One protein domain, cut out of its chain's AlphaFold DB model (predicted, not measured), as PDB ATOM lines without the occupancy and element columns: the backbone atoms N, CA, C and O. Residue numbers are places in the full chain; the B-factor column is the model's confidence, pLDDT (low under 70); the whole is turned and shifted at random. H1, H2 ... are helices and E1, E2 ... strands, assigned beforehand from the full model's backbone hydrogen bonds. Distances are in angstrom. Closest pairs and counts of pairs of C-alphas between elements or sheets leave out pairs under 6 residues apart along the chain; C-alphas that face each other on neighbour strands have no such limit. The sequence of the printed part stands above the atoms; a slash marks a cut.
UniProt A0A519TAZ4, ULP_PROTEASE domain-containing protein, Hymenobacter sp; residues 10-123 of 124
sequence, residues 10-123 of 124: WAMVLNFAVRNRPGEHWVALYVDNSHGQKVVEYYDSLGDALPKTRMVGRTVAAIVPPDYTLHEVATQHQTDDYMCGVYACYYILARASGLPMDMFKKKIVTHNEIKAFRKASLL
ATOM      1  N   TRP A  10      -7.513  12.506  35.325       92.88
ATOM      2  CA  TRP A  10      -6.268  12.612  34.578       92.88
ATOM      3  C   TRP A  10      -6.473  13.507  33.365       92.88
ATOM      4  O   TRP A  10      -7.589  13.697  32.888       92.88
ATOM      5  N   ALA A  11      -5.382  14.085  32.886       95.88
ATOM      6  CA  ALA A  11      -5.394  14.959  31.732       95.88
ATOM      7  C   ALA A  11      -4.121  14.756  30.918       95.88
ATOM      8  O   ALA A  11      -3.077  14.396  31.466       95.88
ATOM      9  N   MET A  12      -4.207  14.992  29.617       95.88
ATOM     10  CA  MET A  12      -3.074  14.884  28.711       95.88
ATOM     11  C   MET A  12      -3.185  15.938  27.622       95.88
ATOM     12  O   MET A  12      -4.254  16.131  27.053       95.88
ATOM     13  N   VAL A  13      -2.068  16.585  27.302       95.06
ATOM     14  CA  VAL A  13      -1.952  17.403  26.096       95.06
ATOM     15  C   VAL A  13      -1.225  16.573  25.044       95.06
ATOM     16  O   VAL A  13      -0.156  16.026  25.311       95.06
ATOM     17  N   LEU A  14      -1.813  16.458  23.857       92.88
ATOM     18  CA  LEU A  14      -1.245  15.732  22.726       92.88
ATOM     19  C   LEU A  14      -0.816  16.724  21.651       92.88
ATOM     20  O   LEU A  14      -1.597  17.595  21.275       92.88
ATOM     21  N   ASN A  15       0.403  16.564  21.140       89.62
ATOM     22  CA  ASN A  15       0.894  17.316  19.992       89.62
ATOM     23  C   ASN A  15       0.807  16.462  18.726       89.62
ATOM     24  O   ASN A  15       1.463  15.422  18.635       89.62
ATOM     25  N   PHE A  16       0.047  16.923  17.738       83.75
ATOM     26  CA  PHE A  16      -0.053  16.304  16.417       83.75
ATOM     27  C   PHE A  16       0.695  17.084  15.329       83.75
ATOM     28  O   PHE A  16       0.406  16.926  14.141       83.75
ATOM     29  N   ALA A  17       1.679  17.901  15.715       72.00
ATOM     30  CA  ALA A  17       2.573  18.595  14.801       72.00
ATOM     31  C   ALA A  17       3.210  17.624  13.802       72.00
ATOM     32  O   ALA A  17       3.896  16.661  14.159       72.00
ATOM     33  N   VAL A  18       3.043  17.927  12.518       66.00
ATOM     34  CA  VAL A  18       3.874  17.336  11.472       66.00
ATOM     35  C   VAL A  18       5.190  18.109  11.464       66.00
ATOM     36  O   VAL A  18       5.180  19.335  11.357       66.00
ATOM     37  N   ARG A  19       6.329  17.409  11.584       51.28
ATOM     38  CA  ARG A  19       7.664  18.036  11.554       51.28
ATOM     39  C   ARG A  19       7.777  19.012  10.369       51.28
ATOM     40  O   ARG A  19       7.411  18.663   9.249       51.28
ATOM     41  N   ASN A  20       8.338  20.195  10.625       49.91
ATOM     42  CA  ASN A  20       8.656  21.239   9.639       49.91
ATOM     43  C   ASN A  20       7.457  21.954   8.985       49.91
ATOM     44  O   ASN A  20       7.571  22.416   7.850       49.91
ATOM     45  N   ARG A  21       6.319  22.082   9.679       56.19
ATOM     46  CA  ARG A  21       5.239  22.993   9.265       56.19
ATOM     47  C   ARG A  21       4.901  23.989  10.384       56.19
ATOM     48  O   ARG A  21       4.903  23.580  11.543       56.19
ATOM     49  N   PRO A  22       4.626  25.269  10.064       48.34
ATOM     50  CA  PRO A  22       4.043  26.195  11.027       48.34
ATOM     51  C   PRO A  22       2.657  25.681  11.435       48.34
ATOM     52  O   PRO A  22       1.855  25.329  10.568       48.34
ATOM     53  N   GLY A  23       2.419  25.595  12.743       54.47
ATOM     54  CA  GLY A  23       1.216  25.016  13.339       54.47
ATOM     55  C   GLY A  23       1.524  23.710  14.066       54.47
ATOM     56  O   GLY A  23       1.413  22.616  13.510       54.47
ATOM     57  N   GLU A  24       1.921  23.820  15.330       69.94
ATOM     58  CA  GLU A  24       1.894  22.686  16.244       69.94
ATOM     59  C   GLU A  24       0.435  22.491  16.666       69.94
ATOM     60  O   GLU A  24      -0.116  23.364  17.327       69.94
ATOM     61  N   HIS A  25      -0.242  21.419  16.245       87.50
ATOM     62  CA  HIS A  25      -1.638  21.226  16.651       87.50
ATOM     63  C   HIS A  25      -1.696  20.517  17.997       87.50
ATOM     64  O   HIS A  25      -1.463  19.308  18.076       87.50
ATOM     65  N   TRP A  26      -1.966  21.281  19.050       92.19
ATOM     66  CA  TRP A  26      -2.087  20.775  20.411       92.19
ATOM     67  C   TRP A  26      -3.559  20.620  20.786       92.19
ATOM     68  O   TRP A  26      -4.342  21.554  20.639       92.19
ATOM     69  N   VAL A  27      -3.913  19.457  21.326       94.44
ATOM     70  CA  VAL A  27      -5.270  19.142  21.801       94.44
ATOM     71  C   VAL A  27      -5.216  18.615  23.229       94.44
ATOM     72  O   VAL A  27      -4.181  18.100  23.664       94.44
ATOM     73  N   ALA A  28      -6.320  18.723  23.963       96.75
ATOM     74  CA  ALA A  28      -6.418  18.210  25.326       96.75
ATOM     75  C   ALA A  28      -7.323  16.977  25.405       96.75
ATOM     76  O   ALA A  28      -8.390  16.921  24.797       96.75
ATOM     77  N   LEU A  29      -6.905  16.016  26.223       97.00
ATOM     78  CA  LEU A  29      -7.760  14.993  26.803       97.00
ATOM     79  C   LEU A  29      -7.940  15.289  28.287       97.00
ATOM     80  O   LEU A  29      -6.966  15.586  28.984       97.00
ATOM     81  N   TYR A  30      -9.168  15.170  28.775       96.88
ATOM     82  CA  TYR A  30      -9.475  15.294  30.195       96.88
ATOM     83  C   TYR A  30     -10.445  14.198  30.631       96.88
ATOM     84  O   TYR A  30     -11.402  13.882  29.926       96.88
ATOM     85  N   VAL A  31     -10.195  13.625  31.803       94.75
ATOM     86  CA  VAL A  31     -11.052  12.631  32.445       94.75
ATOM     87  C   VAL A  31     -11.316  13.040  33.877       94.75
ATOM     88  O   VAL A  31     -10.395  13.382  34.619       94.75
ATOM     89  N   ASP A  32     -12.580  12.928  34.272       90.38
ATOM     90  CA  ASP A  32     -13.025  13.037  35.651       90.38
ATOM     91  C   ASP A  32     -13.994  11.894  35.964       90.38
ATOM     92  O   ASP A  32     -15.169  11.932  35.611       90.38
ATOM     93  N   ASN A  33     -13.479  10.873  36.642       87.94
ATOM     94  CA  ASN A  33     -14.233   9.707  37.091       87.94
ATOM     95  C   ASN A  33     -14.959   9.939  38.419       87.94
ATOM     96  O   ASN A  33     -15.470   8.997  39.037       87.94
ATOM     97  N   SER A  34     -14.992  11.183  38.905       80.75
ATOM     98  CA  SER A  34     -15.789  11.519  40.078       80.75
ATOM     99  C   SER A  34     -17.246  11.138  39.820       80.75
ATOM    100  O   SER A  34     -17.772  11.289  38.719       80.75
ATOM    101  N   HIS A  35     -17.911  10.613  40.847       81.50
ATOM    102  CA  HIS A  35     -19.311  10.177  40.763       81.50
ATOM    103  C   HIS A  35     -19.573   8.994  39.808       81.50
ATOM    104  O   HIS A  35     -20.718   8.757  39.435       81.50
ATOM    105  N   GLY A  36     -18.538   8.230  39.437       81.88
ATOM    106  CA  GLY A  36     -18.684   7.007  38.639       81.88
ATOM    107  C   GLY A  36     -18.937   7.250  37.151       81.88
ATOM    108  O   GLY A  36     -19.304   6.316  36.439       81.88
ATOM    109  N   GLN A  37     -18.743   8.482  36.674       84.75
ATOM    110  CA  GLN A  37     -18.775   8.775  35.244       84.75
ATOM    111  C   GLN A  37     -17.549   8.160  34.564       84.75
ATOM    112  O   GLN A  37     -16.454   8.180  35.114       84.75
ATOM    113  N   LYS A  38     -17.735   7.603  33.368       90.50
ATOM    114  CA  LYS A  38     -16.660   7.056  32.531       90.50
ATOM    115  C   LYS A  38     -16.635   7.827  31.224       90.50
ATOM    116  O   LYS A  38     -17.131   7.356  30.205       90.50
ATOM    117  N   VAL A  39     -16.165   9.068  31.290       93.00
ATOM    118  CA  VAL A  39     -16.162   9.993  30.153       93.00
ATOM    119  C   VAL A  39     -14.746  10.481  29.902       93.00
ATOM    120  O   VAL A  39     -14.056  10.902  30.829       93.00
ATOM    121  N   VAL A  40     -14.331  10.432  28.638       95.44
ATOM    122  CA  VAL A  40     -13.142  11.133  28.149       95.44
ATOM    123  C   VAL A  40     -13.593  12.332  27.338       95.44
ATOM    124  O   VAL A  40     -14.368  12.190  26.400       95.44
ATOM    125  N   GLU A  41     -13.106  13.511  27.691       96.62
ATOM    126  CA  GLU A  41     -13.349  14.749  26.960       96.62
ATOM    127  C   GLU A  41     -12.177  14.976  25.991       96.62
ATOM    128  O   GLU A  41     -11.029  15.043  26.429       96.62
ATOM    129  N   TYR A  42     -12.451  15.082  24.688       96.62
ATOM    130  CA  TYR A  42     -11.489  15.514  23.669       96.62
ATOM    131  C   TYR A  42     -11.765  16.971  23.319       96.62
ATOM    132  O   TYR A  42     -12.843  17.287  22.815       96.62
ATOM    133  N   TYR A  43     -10.804  17.848  23.588       96.75
ATOM    134  CA  TYR A  43     -10.916  19.280  23.346       96.75
ATOM    135  C   TYR A  43      -9.939  19.741  22.270       96.75
ATOM    136  O   TYR A  43      -8.725  19.550  22.392       96.75
ATOM    137  N   ASP A  44     -10.495  20.403  21.260       94.94
ATOM    138  CA  ASP A  44      -9.771  21.002  20.148       94.94
ATOM    139  C   ASP A  44     -10.201  22.467  19.998       94.94
ATOM    140  O   ASP A  44     -11.354  22.767  19.679       94.94
ATOM    141  N   SER A  45      -9.278  23.395  20.252       95.06
ATOM    142  CA  SER A  45      -9.570  24.830  20.236       95.06
ATOM    143  C   SER A  45      -9.861  25.376  18.843       95.06
ATOM    144  O   SER A  45     -10.531  26.405  18.744       95.06
ATOM    145  N   LEU A  46      -9.411  24.710  17.774       92.94
ATOM    146  CA  LEU A  46      -9.724  25.097  16.395       92.94
ATOM    147  C   LEU A  46     -11.137  24.666  15.981       92.94
ATOM    148  O   LEU A  46     -11.643  25.127  14.961       92.94
ATOM    149  N   GLY A  47     -11.802  23.841  16.794       91.44
ATOM    150  CA  GLY A  47     -13.139  23.333  16.508       91.44
ATOM    151  C   GLY A  47     -13.160  22.173  15.516       91.44
ATOM    152  O   GLY A  47     -14.217  21.842  14.976       91.44
ATOM    153  N   ASP A  48     -12.013  21.537  15.278       87.19
ATOM    154  CA  ASP A  48     -11.939  20.363  14.422       87.19
ATOM    155  C   ASP A  48     -12.517  19.138  15.146       87.19
ATOM    156  O   ASP A  48     -12.096  18.759  16.242       87.19
ATOM    157  N   ALA A  49     -13.493  18.487  14.509       87.88
ATOM    158  CA  ALA A  49     -13.984  17.190  14.961       87.88
ATOM    159  C   ALA A  49     -12.875  16.134  14.852       87.88
ATOM    160  O   ALA A  49     -12.073  16.154  13.911       87.88
ATOM    161  N   LEU A  50     -12.860  15.165  15.769       87.69
ATOM    162  CA  LEU A  50     -11.831  14.136  15.832       87.69
ATOM    163  C   LEU A  50     -11.840  13.275  14.552       87.69
ATOM    164  O   LEU A  50     -12.777  12.500  14.313       87.69
ATOM    165  N   PRO A  51     -10.782  13.309  13.721       83.38
ATOM    166  CA  PRO A  51     -10.794  12.565  12.473       83.38
ATOM    167  C   PRO A  51     -10.448  11.091  12.726       83.38
ATOM    168  O   PRO A  51      -9.278  10.719  12.853       83.38
ATOM    169  N   LYS A  52     -11.477  10.234  12.731       80.38
ATOM    170  CA  LYS A  52     -11.401   8.790  13.051       80.38
ATOM    171  C   LYS A  52     -10.360   8.001  12.247       80.38
ATOM    172  O   LYS A  52      -9.788   7.039  12.748       80.38
ATOM    173  N   THR A  53     -10.113   8.376  10.992       75.69
ATOM    174  CA  THR A  53      -9.220   7.632  10.085       75.69
ATOM    175  C   THR A  53      -7.764   8.094  10.132       75.69
ATOM    176  O   THR A  53      -6.889   7.376   9.640       75.69
ATOM    177  N   ARG A  54      -7.486   9.262  10.729       82.88
ATOM    178  CA  ARG A  54      -6.138   9.836  10.839       82.88
ATOM    179  C   ARG A  54      -5.425   9.337  12.096       82.88
ATOM    180  O   ARG A  54      -6.040   8.778  12.999       82.88
ATOM    181  N   MET A  55      -4.113   9.572  12.153       84.88
ATOM    182  CA  MET A  55      -3.268   9.197  13.293       84.88
ATOM    183  C   MET A  55      -3.830   9.712  14.619       84.88
ATOM    184  O   MET A  55      -3.934   8.935  15.554       84.88
ATOM    185  N   VAL A  56      -4.285  10.968  14.669       85.88
ATOM    186  CA  VAL A  56      -4.919  11.553  15.863       85.88
ATOM    187  C   VAL A  56      -6.128  10.749  16.345       85.88
ATOM    188  O   VAL A  56      -6.166  10.375  17.514       85.88
ATOM    189  N   GLY A  57      -7.057  10.379  15.456       88.81
ATOM    190  CA  GLY A  57      -8.217   9.563  15.816       88.81
ATOM    191  C   GLY A  57      -7.824   8.181  16.331       88.81
ATOM    192  O   GLY A  57      -8.376   7.720  17.325       88.81
ATOM    193  N   ARG A  58      -6.824   7.544  15.708       90.31
ATOM    194  CA  ARG A  58      -6.301   6.240  16.152       90.31
ATOM    195  C   ARG A  58      -5.594   6.327  17.504       90.31
ATOM    196  O   ARG A  58      -5.799   5.457  18.340       90.31
ATOM    197  N   THR A  59      -4.796   7.369  17.722       91.50
ATOM    198  CA  THR A  59      -4.102   7.617  18.990       91.50
ATOM    199  C   THR A  59      -5.108   7.854  20.110       91.50
ATOM    200  O   THR A  59      -5.027   7.190  21.137       91.50
ATOM    201  N   VAL A  60      -6.101   8.728  19.901       92.69
ATOM    202  CA  VAL A  60      -7.161   8.976  20.890       92.69
ATOM    203  C   VAL A  60      -7.943   7.693  21.175       92.69
ATOM    204  O   VAL A  60      -8.107   7.343  22.338       92.69
ATOM    205  N   ALA A  61      -8.344   6.937  20.149       92.50
ATOM    206  CA  ALA A  61      -9.042   5.663  20.335       92.50
ATOM    207  C   ALA A  61      -8.218   4.615  21.108       92.50
ATOM    208  O   ALA A  61      -8.798   3.793  21.806       92.50
ATOM    209  N   ALA A  62      -6.886   4.639  21.001       93.50
ATOM    210  CA  ALA A  62      -6.003   3.750  21.760       93.50
ATOM    211  C   ALA A  62      -5.814   4.184  23.226       93.50
ATOM    212  O   ALA A  62      -5.485   3.354  24.068       93.50
ATOM    213  N   ILE A  63      -5.995   5.475  23.527       93.62
ATOM    214  CA  ILE A  63      -5.908   6.029  24.885       93.62
ATOM    215  C   ILE A  63      -7.233   5.858  25.635       93.62
ATOM    216  O   ILE A  63      -7.229   5.586  26.834       93.62
ATOM    217  N   VAL A  64      -8.361   6.060  24.947       93.06
ATOM    218  CA  VAL A  64      -9.699   5.994  25.544       93.06
ATOM    219  C   VAL A  64      -9.987   4.555  25.983       93.06
ATOM    220  O   VAL A  64      -9.989   3.658  25.137       93.06
ATOM    221  N   PRO A  65     -10.255   4.307  27.279       91.25
ATOM    222  CA  PRO A  65     -10.593   2.965  27.727       91.25
ATOM    223  C   PRO A  65     -11.882   2.460  27.050       91.25
ATOM    224  O   PRO A  65     -12.806   3.251  26.845       91.25
ATOM    225  N   PRO A  66     -11.995   1.156  26.727       90.25
ATOM    226  CA  PRO A  66     -13.138   0.617  25.981       90.25
ATOM    227  C   PRO A  66     -14.511   0.833  26.633       90.25
ATOM    228  O   PRO A  66     -15.526   0.822  25.943       90.25
ATOM    229  N   ASP A  67     -14.554   0.995  27.955       92.62
ATOM    230  CA  ASP A  67     -15.767   1.204  28.746       92.62
ATOM    231  C   ASP A  67     -16.073   2.687  29.024       92.62
ATOM    232  O   ASP A  67     -16.936   2.988  29.853       92.62
ATOM    233  N   TYR A  68     -15.371   3.609  28.356       94.62
ATOM    234  CA  TYR A  68     -15.574   5.051  28.477       94.62
ATOM    235  C   TYR A  68     -16.271   5.618  27.243       94.62
ATOM    236  O   TYR A  68     -16.012   5.227  26.105       94.62
ATOM    237  N   THR A  69     -17.116   6.620  27.467       94.31
ATOM    238  CA  THR A  69     -17.723   7.419  26.403       94.31
ATOM    239  C   THR A  69     -16.800   8.577  26.039       94.31
ATOM    240  O   THR A  69     -16.413   9.367  26.899       94.31
ATOM    241  N   LEU A  70     -16.475   8.721  24.754       94.62
ATOM    242  CA  LEU A  70     -15.736   9.875  24.243       94.62
ATOM    243  C   LEU A  70     -16.691  11.042  23.951       94.62
ATOM    244  O   LEU A  70     -17.637  10.900  23.177       94.62
ATOM    245  N   HIS A  71     -16.424  12.202  24.545       95.25
ATOM    246  CA  HIS A  71     -17.132  13.455  24.309       95.25
ATOM    247  C   HIS A  71     -16.221  14.440  23.582       95.25
ATOM    248  O   HIS A  71     -15.239  14.922  24.139       95.25
ATOM    249  N   GLU A  72     -16.579  14.783  22.350       95.12
ATOM    250  CA  GLU A  72     -15.872  15.809  21.586       95.12
ATOM    251  C   GLU A  72     -16.358  17.215  21.982       95.12
ATOM    252  O   GLU A  72     -17.562  17.478  22.132       95.12
ATOM    253  N   VAL A  73     -15.401  18.118  22.164       94.81
ATOM    254  CA  VAL A  73     -15.570  19.542  22.459       94.81
ATOM    255  C   VAL A  73     -14.870  20.314  21.346       94.81
ATOM    256  O   VAL A  73     -13.745  20.781  21.495       94.81
ATOM    257  N   ALA A  74     -15.551  20.379  20.205       88.44
ATOM    258  CA  ALA A  74     -15.044  20.927  18.951       88.44
ATOM    259  C   ALA A  74     -15.726  22.264  18.601       88.44
ATOM    260  O   ALA A  74     -16.124  22.508  17.465       88.44
ATOM    261  N   THR A  75     -15.904  23.140  19.591       94.31
ATOM    262  CA  THR A  75     -16.331  24.522  19.337       94.31
ATOM    263  C   THR A  75     -15.101  25.348  18.966       94.31
ATOM    264  O   THR A  75     -14.112  25.334  19.695       94.31
ATOM    265  N   GLN A  76     -15.149  26.082  17.852       96.06
ATOM    266  CA  GLN A  76     -14.028  26.921  17.422       96.06
ATOM    267  C   GLN A  76     -13.834  28.104  18.385       96.06
ATOM    268  O   GLN A  76     -14.568  29.091  18.341       96.06
ATOM    269  N   HIS A  77     -12.837  27.999  19.258       95.88
ATOM    270  CA  HIS A  77     -12.455  29.027  20.228       95.88
ATOM    271  C   HIS A  77     -11.257  29.856  19.774       95.88
ATOM    272  O   HIS A  77     -11.162  31.048  20.068       95.88
ATOM    273  N   GLN A  78     -10.335  29.207  19.076       93.69
ATOM    274  CA  GLN A  78      -9.114  29.788  18.563       93.69
ATOM    275  C   GLN A  78      -9.295  30.160  17.094       93.69
ATOM    276  O   GLN A  78      -9.804  29.386  16.283       93.69
ATOM    277  N   THR A  79      -8.839  31.361  16.762       91.62
ATOM    278  CA  THR A  79      -8.799  31.881  15.391       91.62
ATOM    279  C   THR A  79      -7.382  32.237  14.932       91.62
ATOM    280  O   THR A  79      -7.193  32.570  13.767       91.62
ATOM    281  N   ASP A  80      -6.391  32.161  15.828       88.31
ATOM    282  CA  ASP A  80      -4.962  32.281  15.516       88.31
ATOM    283  C   ASP A  80      -4.298  30.913  15.264       88.31
ATOM    284  O   ASP A  80      -4.921  29.865  15.425       88.31
ATOM    285  N   ASP A  81      -3.020  30.910  14.891       85.94
ATOM    286  CA  ASP A  81      -2.237  29.725  14.524       85.94
ATOM    287  C   ASP A  81      -1.188  29.297  15.573       85.94
ATOM    288  O   ASP A  81      -0.389  28.400  15.295       85.94
ATOM    289  N   TYR A  82      -1.171  29.891  16.777       87.94
ATOM    290  CA  TYR A  82      -0.067  29.697  17.736       87.94
ATOM    291  C   TYR A  82      -0.463  29.461  19.203       87.94
ATOM    292  O   TYR A  82       0.413  29.143  20.010       87.94
ATOM    293  N   MET A  83      -1.732  29.613  19.599       91.81
ATOM    294  CA  MET A  83      -2.134  29.528  21.015       91.81
ATOM    295  C   MET A  83      -2.777  28.203  21.438       91.81
ATOM    296  O   MET A  83      -3.094  28.056  22.619       91.81
ATOM    297  N   CYS A  84      -2.947  27.227  20.546       92.44
ATOM    298  CA  CYS A  84      -3.628  25.946  20.822       92.44
ATOM    299  C   CYS A  84      -3.105  25.223  22.070       92.44
ATOM    300  O   CYS A  84      -3.899  24.749  22.878       92.44
ATOM    301  N   GLY A  85      -1.790  25.229  22.313       92.31
ATOM    302  CA  GLY A  85      -1.218  24.663  23.540       92.31
ATOM    303  C   GLY A  85      -1.698  25.370  24.814       92.31
ATOM    304  O   GLY A  85      -1.993  24.729  25.819       92.31
ATOM    305  N   VAL A  86      -1.855  26.696  24.769       94.81
ATOM    306  CA  VAL A  86      -2.373  27.485  25.897       94.81
ATOM    307  C   VAL A  86      -3.868  27.244  26.085       94.81
ATOM    308  O   VAL A  86      -4.314  27.104  27.222       94.81
ATOM    309  N   TYR A  87      -4.636  27.148  24.995       96.50
ATOM    310  CA  TYR A  87      -6.048  26.764  25.052       96.50
ATOM    311  C   TYR A  87      -6.229  25.369  25.670       96.50
ATOM    312  O   TYR A  87      -7.080  25.199  26.541       96.50
ATOM    313  N   ALA A  88      -5.406  24.390  25.282       96.25
ATOM    314  CA  ALA A  88      -5.418  23.043  25.853       96.25
ATOM    315  C   ALA A  88      -5.136  23.062  27.368       96.25
ATOM    316  O   ALA A  88      -5.876  22.457  28.146       96.25
ATOM    317  N   CYS A  89      -4.122  23.816  27.810       96.50
ATOM    318  CA  CYS A  89      -3.834  24.008  29.236       96.50
ATOM    319  C   CYS A  89      -4.984  24.703  29.977       96.50
ATOM    320  O   CYS A  89      -5.371  24.264  31.061       96.50
ATOM    321  N   TYR A  90      -5.552  25.765  29.396       97.06
ATOM    322  CA  TYR A  90      -6.691  26.481  29.968       97.06
ATOM    323  C   TYR A  90      -7.893  25.554  30.153       97.06
ATOM    324  O   TYR A  90      -8.495  25.547  31.225       97.06
ATOM    325  N   TYR A  91      -8.210  24.736  29.144       97.75
ATOM    326  CA  TYR A  91      -9.283  23.751  29.222       97.75
ATOM    327  C   TYR A  91      -9.070  22.800  30.403       97.75
ATOM    328  O   TYR A  91      -9.930  22.707  31.275       97.75
ATOM    329  N   ILE A  92      -7.898  22.162  30.491       97.38
ATOM    330  CA  ILE A  92      -7.575  21.219  31.572       97.38
ATOM    331  C   ILE A  92      -7.716  21.880  32.945       97.38
ATOM    332  O   ILE A  92      -8.349  21.310  33.832       97.38
ATOM    333  N   LEU A  93      -7.167  23.082  33.124       95.88
ATOM    334  CA  LEU A  93      -7.221  23.789  34.404       95.88
ATOM    335  C   LEU A  93      -8.644  24.203  34.763       95.88
ATOM    336  O   LEU A  93      -9.085  23.953  35.879       95.88
ATOM    337  N   ALA A  94      -9.398  24.749  33.811       96.00
ATOM    338  CA  ALA A  94     -10.801  25.077  34.007       96.00
ATOM    339  C   ALA A  94     -11.602  23.840  34.436       96.00
ATOM    340  O   ALA A  94     -12.378  23.910  35.390       96.00
ATOM    341  N   ARG A  95     -11.393  22.694  33.772       95.75
ATOM    342  CA  ARG A  95     -12.047  21.433  34.134       95.75
ATOM    343  C   ARG A  95     -11.620  20.934  35.514       95.75
ATOM    344  O   ARG A  95     -12.492  20.580  36.308       95.75
ATOM    345  N   ALA A  96     -10.329  20.988  35.834       93.19
ATOM    346  CA  ALA A  96      -9.797  20.619  37.145       93.19
ATOM    347  C   ALA A  96     -10.342  21.511  38.277       93.19
ATOM    348  O   ALA A  96     -10.608  21.014  39.371       93.19
ATOM    349  N   SER A  97     -10.585  22.797  38.005       92.69
ATOM    350  CA  SER A  97     -11.202  23.762  38.929       92.69
ATOM    351  C   SER A  97     -12.723  23.621  39.066       92.69
ATOM    352  O   SER A  97     -13.347  24.395  39.787       92.69
ATOM    353  N   GLY A  98     -13.333  22.654  38.380       92.50
ATOM    354  CA  GLY A  98     -14.760  22.355  38.456       92.50
ATOM    355  C   GLY A  98     -15.459  22.474  37.109       92.50
ATOM    356  O   GLY A  98     -16.298  21.623  36.823       92.50
ATOM    357  N   LEU A  99     -15.059  23.427  36.244       94.69
ATOM    358  CA  LEU A  99     -15.666  23.731  34.928       94.69
ATOM    359  C   LEU A  99     -17.193  23.629  34.949       94.69
ATOM    360  O   LEU A  99     -17.763  23.652  36.015       94.69
ATOM    361  N   PRO A 100     -17.920  23.578  33.832       94.56
ATOM    362  CA  PRO A 100     -18.244  22.284  33.224       94.56
ATOM    363  C   PRO A 100     -17.849  22.264  31.744       94.56
ATOM    364  O   PRO A 100     -17.737  23.319  31.122       94.56
ATOM    365  N   MET A 101     -17.690  21.078  31.147       94.88
ATOM    366  CA  MET A 101     -17.381  20.950  29.711       94.88
ATOM    367  C   MET A 101     -18.384  21.715  28.830       94.88
ATOM    368  O   MET A 101     -17.998  22.382  27.873       94.88
ATOM    369  N   ASP A 102     -19.673  21.669  29.174       94.94
ATOM    370  CA  ASP A 102     -20.750  22.350  28.444       94.94
ATOM    371  C   ASP A 102     -20.547  23.859  28.287       94.94
ATOM    372  O   ASP A 102     -21.073  24.450  27.343       94.94
ATOM    373  N   MET A 103     -19.790  24.495  29.187       96.19
ATOM    374  CA  MET A 103     -19.456  25.912  29.063       96.19
ATOM    375  C   MET A 103     -18.656  26.173  27.785       96.19
ATOM    376  O   MET A 103     -18.984  27.102  27.055       96.19
ATOM    377  N   PHE A 104     -17.711  25.294  27.450       96.31
ATOM    378  CA  PHE A 104     -16.908  25.383  26.229       96.31
ATOM    379  C   PHE A 104     -17.736  25.105  24.968       96.31
ATOM    380  O   PHE A 104     -17.450  25.626  23.900       96.31
ATOM    381  N   LYS A 105     -18.841  24.362  25.076       92.81
ATOM    382  CA  LYS A 105     -19.760  24.174  23.942       92.81
ATOM    383  C   LYS A 105     -20.648  25.395  23.683       92.81
ATOM    384  O   LYS A 105     -21.064  25.614  22.550       92.81
ATOM    385  N   LYS A 106     -20.955  26.172  24.728       92.69
ATOM    386  CA  LYS A 106     -21.948  27.265  24.705       92.69
ATOM    387  C   LYS A 106     -21.332  28.663  24.632       92.69
ATOM    388  O   LYS A 106     -21.963  29.569  24.097       92.69
ATOM    389  N   LYS A 107     -20.136  28.857  25.192       94.00
ATOM    390  CA  LYS A 107     -19.452  30.150  25.280       94.00
ATOM    391  C   LYS A 107     -18.089  30.062  24.607       94.00
ATOM    392  O   LYS A 107     -17.269  29.216  24.951       94.00
ATOM    393  N   ILE A 108     -17.818  31.000  23.703       96.12
ATOM    394  CA  ILE A 108     -16.486  31.166  23.126       96.12
ATOM    395  C   ILE A 108     -15.532  31.726  24.183       96.12
ATOM    396  O   ILE A 108     -15.774  32.802  24.728       96.12
ATOM    397  N   VAL A 109     -14.445  31.000  24.444       95.75
ATOM    398  CA  VAL A 109     -13.267  31.522  25.139       95.75
ATOM    399  C   VAL A 109     -12.425  32.286  24.124       95.75
ATOM    400  O   VAL A 109     -11.921  31.716  23.158       95.75
ATOM    401  N   THR A 110     -12.321  33.591  24.311       95.06
ATOM    402  CA  THR A 110     -11.696  34.500  23.352       95.06
ATOM    403  C   THR A 110     -10.171  34.480  23.440       95.06
ATOM    404  O   THR A 110      -9.585  34.206  24.488       95.06
ATOM    405  N   HIS A 111      -9.512  34.885  22.352       92.88
ATOM    406  CA  HIS A 111      -8.055  35.070  22.317       92.88
ATOM    407  C   HIS A 111      -7.535  35.983  23.433       92.88
ATOM    408  O   HIS A 111      -6.496  35.728  24.037       92.88
ATOM    409  N   ASN A 112      -8.270  37.056  23.738       94.88
ATOM    410  CA  ASN A 112      -7.878  38.002  24.781       94.88
ATOM    411  C   ASN A 112      -7.961  37.376  26.181       94.88
ATOM    412  O   ASN A 112      -7.055  37.598  26.985       94.88
ATOM    413  N   GLU A 113      -8.988  36.560  26.455       95.25
ATOM    414  CA  GLU A 113      -9.085  35.783  27.700       95.25
ATOM    415  C   GLU A 113      -7.891  34.821  27.829       95.25
ATOM    416  O   GLU A 113      -7.247  34.774  28.879       95.25
ATOM    417  N   ILE A 114      -7.516  34.127  26.750       95.69
ATOM    418  CA  ILE A 114      -6.367  33.209  26.756       95.69
ATOM    419  C   ILE A 114      -5.026  33.936  26.899       95.69
ATOM    420  O   ILE A 114      -4.145  33.465  27.619       95.69
ATOM    421  N   LYS A 115      -4.842  35.099  26.265       94.31
ATOM    422  CA  LYS A 115      -3.640  35.927  26.454       94.31
ATOM    423  C   LYS A 115      -3.493  36.397  27.896       94.31
ATOM    424  O   LYS A 115      -2.388  36.340  28.440       94.31
ATOM    425  N   ALA A 116      -4.589  36.844  28.507       94.31
ATOM    426  CA  ALA A 116      -4.604  37.234  29.912       94.31
ATOM    427  C   ALA A 116      -4.245  36.043  30.814       94.31
ATOM    428  O   ALA A 116      -3.365  36.171  31.663       94.31
ATOM    429  N   PHE A 117      -4.840  34.873  30.560       94.06
ATOM    430  CA  PHE A 117      -4.513  33.630  31.258       94.06
ATOM    431  C   PHE A 117      -3.030  33.244  31.117       94.06
ATOM    432  O   PHE A 117      -2.358  33.020  32.120       94.06
ATOM    433  N   ARG A 118      -2.476  33.238  29.895       91.81
ATOM    434  CA  ARG A 118      -1.054  32.925  29.653       91.81
ATOM    435  C   ARG A 118      -0.134  33.816  30.481       91.81
ATOM    436  O   ARG A 118       0.823  33.323  31.067       91.81
ATOM    437  N   LYS A 119      -0.422  35.121  30.505       92.25
ATOM    438  CA  LYS A 119       0.370  36.099  31.252       92.25
ATOM    439  C   LYS A 119       0.299  35.852  32.761       92.25
ATOM    440  O   LYS A 119       1.327  35.942  33.410       92.25
ATOM    441  N   ALA A 120      -0.884  35.542  33.287       89.69
ATOM    442  CA  ALA A 120      -1.118  35.406  34.723       89.69
ATOM    443  C   ALA A 120      -0.767  34.025  35.306       89.69
ATOM    444  O   ALA A 120      -0.723  33.886  36.522       89.69
ATOM    445  N   SER A 121      -0.616  32.981  34.482       81.75
ATOM    446  CA  SER A 121      -0.517  31.597  34.987       81.75
ATOM    447  C   SER A 121       0.648  30.774  34.441       81.75
ATOM    448  O   SER A 121       0.904  29.703  34.977       81.75
ATOM    449  N   LEU A 122       1.321  31.210  33.369       73.50
ATOM    450  CA  LEU A 122       2.378  30.420  32.714       73.50
ATOM    451  C   LEU A 122       3.710  31.167  32.543       73.50
ATOM    452  O   LEU A 122       4.665  30.574  32.049       73.50
ATOM    453  N   LEU A 123       3.761  32.462  32.862       68.50
ATOM    454  CA  LEU A 123       4.937  33.321  32.661       68.50
ATOM    455  C   LEU A 123       5.391  34.041  33.945       68.50
ATOM    456  O   LEU A 123       6.280  34.887  33.866       68.50
TER     457      LEU A 123
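Overview. This is residues 10 to 123 of the 124 residues of the protein "ULP_PROTEASE domain-containing protein" of Hymenobacter sp (UniProt A0A519TAZ4). What does the model look like? A twisted sheet of four strands has helices over both faces: H2 lies along E1 and E2 with H3 over E4 on one face, and H1 lies over the other. H4 packs on H2, on the side away from the sheet. What is it built of, and how large is it? The printed part has 114 residues, with four named helices and four named strands in the order E1 E2 E3 H1 E4 H2 H3 H4; its class is mixed, and the mixed sheet runs E1 E2 E3 E4. It is compact and rounded, with a radius of gyration of the C-alphas of 13.8 A and spans of 37 by 34 by 25 A.

Arrangement. How do the first strands pair? E1, residues 10 to 15, E2, residues 26 to 32, and E3, residues 39 to 43, form a meander, each strand the antiparallel neighbour of the one before, in two hairpins. Within hydrogen-bond range are N 12 and O 29, 2.9 A apart, and N 30 and O 41, 3.0 A apart. What follows E3? H1, residues 55 to 63, is on the sheet at a height of 9.0 A, over E2 and along it at 20 degrees on the local plane. E4, residues 69 to 73, is the parallel neighbour of E3, with N 42 and O 71 2.8 A apart, within hydrogen-bond range. E3, H1 and E4 form a strand-helix-strand unit, two parallel strands with a helix between, whose crossover is right-handed. Where are the later helices? H2, residues 84 to 96, is on the opposite face from H1 at a height of 8.4 A, and its closest C-alphas to E2 are those of Ala 88 and Ala 28, 5.0 A apart. H3, residues 101 to 106, is on the same face as H2 and only just over E4, with 3 of its C-alphas falling on that strand; the closest C-alphas are those of Lys 105 and Val 73, 6.4 A apart. H4, residues 111 to 121, is not on the sheet but touches residues 86 to 90 of H2 alone, at a steep tilt of 69 degrees, only just short of perpendicular, with the closest C-alphas, Tyr 87 and Ile 114, 6.7 A apart. How are the helix backbones? Every O i to N i+4 pair is within hydrogen-bond range in H1, H2 and H4, and 1 of 2 in H3.

Along the chain. Where does E1 begin? C-alpha 10 is at (-6.268, 12.612, 34.578). Which elements are longest? E2 measures 20.3 A from first to last C-alpha, and H2 18.2 A. Where does H4 end? C-alpha 121 is at (-0.517, 31.597, 34.987).

Size, cuts and confidence. Is the printed part cut? It has no cut, and its one long link joins E3 to H1. Which C-alphas are farthest apart? Those of Asn 20 and His 35, at 43.3 A. Where is confidence low? Residues 18 to 24 and residue 123 have pLDDT under 70.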